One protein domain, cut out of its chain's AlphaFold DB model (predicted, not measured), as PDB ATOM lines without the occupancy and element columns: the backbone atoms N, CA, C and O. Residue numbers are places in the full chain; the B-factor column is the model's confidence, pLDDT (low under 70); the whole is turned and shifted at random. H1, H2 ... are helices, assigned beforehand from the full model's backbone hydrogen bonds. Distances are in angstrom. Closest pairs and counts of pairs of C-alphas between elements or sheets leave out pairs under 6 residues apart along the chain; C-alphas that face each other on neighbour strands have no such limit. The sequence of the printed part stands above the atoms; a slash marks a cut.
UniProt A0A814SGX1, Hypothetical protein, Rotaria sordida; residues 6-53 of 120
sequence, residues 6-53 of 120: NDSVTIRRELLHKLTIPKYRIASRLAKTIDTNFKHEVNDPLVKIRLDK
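Overview. This is residues 6 to 53 of the 120 residues of the protein "Hypothetical protein" of Rotaria sordida (UniProt A0A814SGX1). The longest helix, H2, has a link folding back from its far end to the short helix H3 near its start, while residues 6 to 18, with H1, stick out as an arm. The printed part has 48 residues, with three named helices in the order H1, H2, H3 and no named strand: all helix. It is loose, with a radius of gyration of the C-alphas of 13.2 A, and spans 42 by 21 by 16 A.

Arrangement. H2, residues 21 to 34, and H3, residues 45 to 51, are close but not clearly touching; their closest C-alphas, of Ile 21 and Val 47, are 7.0 A apart. They run the same way at a steep tilt of 66 degrees. H1, residues 6 to 17, is apart from H2 and H3. In H1, H2 and H3 every O i to N i+4 pair is within hydrogen-bond range.

Along the chain. H2 is 20.1 A long, beginning at C-alpha 21 (145.967, 11.631, 127.368). H1, 16.9 A long, begins at C-alpha 6 (153.637, 21.122, 150.639). H3 ends at C-alpha 51 (138.126, 9.635, 124.746).

Size, cuts and confidence. The C-alphas farthest apart, of Asn 6 and Thr 36, are 42.2 A apart. The printed part has no cut. The H1 to H2 link is tight, the H2 to H3 link short. Confidence is under 70 at residues 15, 19, 36 and 38 to 53.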
ATOM      1  N   ASN A   6     153.730  22.585 150.638       74.38
ATOM      2  CA  ASN A   6     153.637  21.122 150.639       74.38
ATOM      3  C   ASN A   6     152.459  20.579 149.813       74.38
ATOM      4  O   ASN A   6     152.566  19.497 149.225       74.38
ATOM      5  N   ASP A   7     151.365  21.333 149.694       72.25
ATOM      6  CA  ASP A   7     150.229  20.942 148.856       72.25
ATOM      7  C   ASP A   7     150.640  20.975 147.381       72.25
ATOM      8  O   ASP A   7     150.283  20.091 146.605       72.25
ATOM      9  N   SER A   8     151.459  21.958 146.991       71.12
ATOM     10  CA  SER A   8     151.945  22.091 145.614       71.12
ATOM     11  C   SER A   8     152.864  20.933 145.211       71.12
ATOM     12  O   SER A   8     152.748  20.405 144.103       71.12
ATOM     13  N   VAL A   9     153.731  20.480 146.125       78.81
ATOM     14  CA  VAL A   9     154.620  19.327 145.915       78.81
ATOM     15  C   VAL A   9     153.805  18.042 145.800       78.81
ATOM     16  O   VAL A   9     154.060  17.228 144.911       78.81
ATOM     17  N   THR A  10     152.791  17.887 146.651       77.38
ATOM     18  CA  THR A  10     151.896  16.724 146.649       77.38
ATOM     19  C   THR A  10     151.086  16.658 145.354       77.38
ATOM     20  O   THR A  10     151.144  15.652 144.649       77.38
ATOM     21  N   ILE A  11     150.449  17.764 144.955       74.44
ATOM     22  CA  ILE A  11     149.712  17.877 143.688       74.44
ATOM     23  C   ILE A  11     150.638  17.612 142.496       74.44
ATOM     24  O   ILE A  11     150.281  16.871 141.581       74.44
ATOM     25  N   ARG A  12     151.852  18.177 142.490       73.81
ATOM     26  CA  ARG A  12     152.823  17.948 141.413       73.81
ATOM     27  C   ARG A  12     153.203  16.475 141.311       73.81
ATOM     28  O   ARG A  12     153.247  15.945 140.203       73.81
ATOM     29  N   ARG A  13     153.456  15.810 142.439       77.50
ATOM     30  CA  ARG A  13     153.770  14.378 142.479       77.50
ATOM     31  C   ARG A  13     152.605  13.557 141.932       77.50
ATOM     32  O   ARG A  13     152.812  12.740 141.042       77.50
ATOM     33  N   GLU A  14     151.382  13.836 142.373       76.12
ATOM     34  CA  GLU A  14     150.181  13.167 141.864       76.12
ATOM     35  C   GLU A  14     149.987  13.361 140.355       76.12
ATOM     36  O   GLU A  14     149.682  12.409 139.639       76.12
ATOM     37  N   LEU A  15     150.189  14.578 139.846       69.25
ATOM     38  CA  LEU A  15     150.047  14.881 138.421       69.25
ATOM     39  C   LEU A  15     151.138  14.226 137.564       69.25
ATOM     40  O   LEU A  15     150.851  13.820 136.439       69.25
ATOM     41  N   LEU A  16     152.363  14.084 138.079       73.81
ATOM     42  CA  LEU A  16     153.463  13.411 137.377       73.81
ATOM     43  C   LEU A  16     153.226  11.904 137.209       73.81
ATOM     44  O   LEU A  16     153.666  11.328 136.211       73.81
ATOM     45  N   HIS A  17     152.521  11.272 138.150       71.75
ATOM     46  CA  HIS A  17     152.181   9.849 138.081       71.75
ATOM     47  C   HIS A  17     150.915   9.557 137.262       71.75
ATOM     48  O   HIS A  17     150.667   8.404 136.905       71.75
ATOM     49  N   LYS A  18     150.130  10.579 136.900       71.75
ATOM     50  CA  LYS A  18     148.970  10.411 136.019       71.75
ATOM     51  C   LYS A  18     149.413  10.323 134.560       71.75
ATOM     52  O   LYS A  18     150.169  11.151 134.049       71.75
ATOM     53  N   LEU A  19     148.908   9.312 133.854       68.19
ATOM     54  CA  LEU A  19     149.142   9.182 132.419       68.19
ATOM     55  C   LEU A  19     148.548  10.387 131.688       68.19
ATOM     56  O   LEU A  19     147.374  10.723 131.839       68.19
ATOM     57  N   THR A  20     149.355  11.011 130.832       74.12
ATOM     58  CA  THR A  20     148.845  12.014 129.899       74.12
ATOM     59  C   THR A  20     147.886  11.359 128.904       74.12
ATOM     60  O   THR A  20     147.996  10.171 128.606       74.12
ATOM     61  N   ILE A  21     146.968  12.138 128.327       70.94
ATOM     62  CA  ILE A  21     145.967  11.631 127.368       70.94
ATOM     63  C   ILE A  21     146.597  10.808 126.222       70.94
ATOM     64  O   ILE A  21     146.065   9.742 125.902       70.94
ATOM     65  N   PRO A  22     147.723  11.227 125.599       71.12
ATOM     66  CA  PRO A  22     148.379  10.411 124.578       71.12
ATOM     67  C   PRO A  22     148.887   9.071 125.120       71.12
ATOM     68  O   PRO A  22     148.642   8.039 124.499       71.12
ATOM     69  N   LYS A  23     149.539   9.074 126.292       76.12
ATOM     70  CA  LYS A  23     150.043   7.852 126.937       76.12
ATOM     71  C   LYS A  23     148.899   6.906 127.305       76.12
ATOM     72  O   LYS A  23     148.997   5.712 127.049       76.12
ATOM     73  N   TYR A  24     147.791   7.451 127.809       76.06
ATOM     74  CA  TYR A  24     146.578   6.694 128.106       76.06
ATOM     75  C   TYR A  24     146.033   5.991 126.852       76.06
ATOM     76  O   TYR A  24     145.818   4.787 126.866       76.06
ATOM     77  N   ARG A  25     145.890   6.706 125.724       72.38
ATOM     78  CA  ARG A  25     145.404   6.111 124.462       72.38
ATOM     79  C   ARG A  25     146.283   4.962 123.966       72.38
ATOM     80  O   ARG A  25     145.750   3.998 123.424       72.38
ATOM     81  N   ILE A  26     147.602   5.076 124.117       76.06
ATOM     82  CA  ILE A  26     148.546   4.014 123.742       76.06
ATOM     83  C   ILE A  26     148.358   2.804 124.660       76.06
ATOM     84  O   ILE A  26     148.162   1.700 124.161       76.06
ATOM     85  N   ALA A  27     148.326   3.018 125.979       77.00
ATOM     86  CA  ALA A  27     148.112   1.955 126.957       77.00
ATOM     87  C   ALA A  27     146.774   1.227 126.741       77.00
ATOM     88  O   ALA A  27     146.751   0.003 126.693       77.00
ATOM     89  N   SER A  28     145.674   1.953 126.506       74.56
ATOM     90  CA  SER A  28     144.366   1.346 126.225       74.56
ATOM     91  C   SER A  28     144.344   0.547 124.924       74.56
ATOM     92  O   SER A  28     143.647  -0.458 124.844       74.56
ATOM     93  N   ARG A  29     145.069   0.990 123.887       73.56
ATOM     94  CA  ARG A  29     145.184   0.232 122.631       73.56
ATOM     95  C   ARG A  29     145.944  -1.068 122.852       73.56
ATOM     96  O   ARG A  29     145.445  -2.104 122.443       73.56
ATOM     97  N   LEU A  30     147.092  -1.008 123.528       75.94
ATOM     98  CA  LEU A  30     147.887  -2.192 123.861       75.94
ATOM     99  C   LEU A  30     147.095  -3.175 124.730       75.94
ATOM    100  O   LEU A  30     147.074  -4.363 124.429       75.94
ATOM    101  N   ALA A  31     146.384  -2.679 125.745       74.75
ATOM    102  CA  ALA A  31     145.553  -3.506 126.615       74.75
ATOM    103  C   ALA A  31     144.442  -4.234 125.841       74.75
ATOM    104  O   ALA A  31     144.250  -5.422 126.053       74.75
ATOM    105  N   LYS A  32     143.775  -3.563 124.889       76.00
ATOM    106  CA  LYS A  32     142.763  -4.190 124.016       76.00
ATOM    107  C   LYS A  32     143.331  -5.251 123.073       76.00
ATOM    108  O   LYS A  32     142.604  -6.157 122.681       76.00
ATOM    109  N   THR A  33     144.593  -5.115 122.667       72.69
ATOM    110  CA  THR A  33     145.278  -6.136 121.861       72.69
ATOM    111  C   THR A  33     145.574  -7.385 122.692       72.69
ATOM    112  O   THR A  33     145.517  -8.489 122.163       72.69
ATOM    113  N   ILE A  34     145.901  -7.211 123.976       76.69
ATOM    114  CA  ILE A  34     146.258  -8.304 124.893       76.69
ATOM    115  C   ILE A  34     145.004  -9.007 125.433       76.69
ATOM    116  O   ILE A  34     144.976 -10.231 125.500       76.69
ATOM    117  N   ASP A  35     143.970  -8.246 125.788       77.25
ATOM    118  CA  ASP A  35     142.689  -8.751 126.279       77.25
ATOM    119  C   ASP A  35     141.535  -8.075 125.522       77.25
ATOM    120  O   ASP A  35     141.254  -6.881 125.672       77.25
ATOM    121  N   THR A  36     140.842  -8.860 124.699       69.94
ATOM    122  CA  THR A  36     139.706  -8.401 123.891       69.94
ATOM    123  C   THR A  36     138.481  -8.036 124.732       69.94
ATOM    124  O   THR A  36     137.636  -7.271 124.261       69.94
ATOM    125  N   ASN A  37     138.400  -8.502 125.982       71.88
ATOM    126  CA  ASN A  37     137.323  -8.192 126.923       71.88
ATOM    127  C   ASN A  37     137.658  -7.026 127.867       71.88
ATOM    128  O   ASN A  37     136.863  -6.712 128.758       71.88
ATOM    129  N   PHE A  38     138.792  -6.346 127.668       65.88
ATOM    130  CA  PHE A  38     139.249  -5.271 128.541       65.88
ATOM    131  C   PHE A  38     138.277  -4.074 128.563       65.88
ATOM    132  O   PHE A  38     138.292  -3.195 127.691       65.88
ATOM    133  N   LYS A  39     137.437  -4.010 129.604       61.06
ATOM    134  CA  LYS A  39     136.561  -2.874 129.923       61.06
ATOM    135  C   LYS A  39     137.205  -2.013 131.003       61.06
ATOM    136  O   LYS A  39     136.883  -2.134 132.180       61.06
ATOM    137  N   HIS A  40     138.111  -1.123 130.612       64.62
ATOM    138  CA  HIS A  40     138.603  -0.120 131.554       64.62
ATOM    139  C   HIS A  40     137.664   1.080 131.584       64.62
ATOM    140  O   HIS A  40     137.623   1.880 130.649       64.62
ATOM    141  N   GLU A  41     136.921   1.204 132.680       63.69
ATOM    142  CA  GLU A  41     136.136   2.398 132.964       63.69
ATOM    143  C   GLU A  41     137.073   3.546 133.357       63.69
ATOM    144  O   GLU A  41     137.888   3.432 134.276       63.69
ATOM    145  N   VAL A  42     137.008   4.644 132.604       66.44
ATOM    146  CA  VAL A  42     137.726   5.880 132.925       66.44
ATOM    147  C   VAL A  42     136.858   6.694 133.868       66.44
ATOM    148  O   VAL A  42     135.869   7.289 133.440       66.44
ATOM    149  N   ASN A  43     137.251   6.740 135.139       64.19
ATOM    150  CA  ASN A  43     136.536   7.487 136.178       64.19
ATOM    151  C   ASN A  43     136.765   9.007 136.103       64.19
ATOM    152  O   ASN A  43     136.027   9.767 136.720       64.19
ATOM    153  N   ASP A  44     137.772   9.468 135.350       69.56
ATOM    154  CA  ASP A  44     138.031  10.898 135.163       69.56
ATOM    155  C   ASP A  44     137.090  11.480 134.085       69.56
ATOM    156  O   ASP A  44     137.217  11.129 132.903       69.56
ATOM    157  N   PRO A  45     136.165  12.392 134.445       65.31
ATOM    158  CA  PRO A  45     135.173  12.924 133.515       65.31
ATOM    159  C   PRO A  45     135.798  13.733 132.367       65.31
ATOM    160  O   PRO A  45     135.286  13.697 131.248       65.31
ATOM    161  N   LEU A  46     136.928  14.418 132.579       65.88
ATOM    162  CA  LEU A  46     137.601  15.197 131.529       65.88
ATOM    163  C   LEU A  46     138.307  14.290 130.521       65.88
ATOM    164  O   LEU A  46     138.324  14.576 129.316       65.88
ATOM    165  N   VAL A  47     138.891  13.196 131.006       63.81
ATOM    166  CA  VAL A  47     139.521  12.183 130.155       63.81
ATOM    167  C   VAL A  47     138.445  11.413 129.388       63.81
ATOM    168  O   VAL A  47     138.579  11.261 128.172       63.81
ATOM    169  N   LYS A  48     137.335  11.045 130.041       64.94
ATOM    170  CA  LYS A  48     136.167  10.399 129.424       64.94
ATOM    171  C   LYS A  48     135.594  11.230 128.270       64.94
ATOM    172  O   LYS A  48     135.561  10.750 127.142       64.94
ATOM    173  N   ILE A  49     135.334  12.528 128.472       61.22
ATOM    174  CA  ILE A  49     134.855  13.446 127.411       61.22
ATOM    175  C   ILE A  49     135.808  13.503 126.200       61.22
ATOM    176  O   ILE A  49     135.378  13.693 125.061       61.22
ATOM    177  N   ARG A  50     137.124  13.382 126.412       60.06
ATOM    178  CA  ARG A  50     138.128  13.446 125.331       60.06
ATOM    179  C   ARG A  50     138.402  12.096 124.661       60.06
ATOM    180  O   ARG A  50     138.973  12.085 123.563       60.06
ATOM    181  N   LEU A  51     138.040  10.989 125.299       61.22
ATOM    182  CA  LEU A  51     138.126   9.635 124.746       61.22
ATOM    183  C   LEU A  51     136.845   9.244 124.009       61.22
ATOM    184  O   LEU A  51     136.942   8.706 122.912       61.22
ATOM    185  N   ASP A  52     135.685   9.616 124.553       57.59
ATOM    186  CA  ASP A  52     134.356   9.396 123.961       57.59
ATOM    187  C   ASP A  52     134.083  10.311 122.767       57.59
ATOM    188  O   ASP A  52     133.128  10.114 122.013       57.59
ATOM    189  N   LYS A  53     134.953  11.301 122.530       55.59
ATOM    190  CA  LYS A  53     135.060  11.927 121.215       55.59
ATOM    191  C   LYS A  53     135.544  10.870 120.232       55.59
ATOM    192  O   LYS A  53     136.742  10.779 119.952       55.59
TER     193      LYS A  53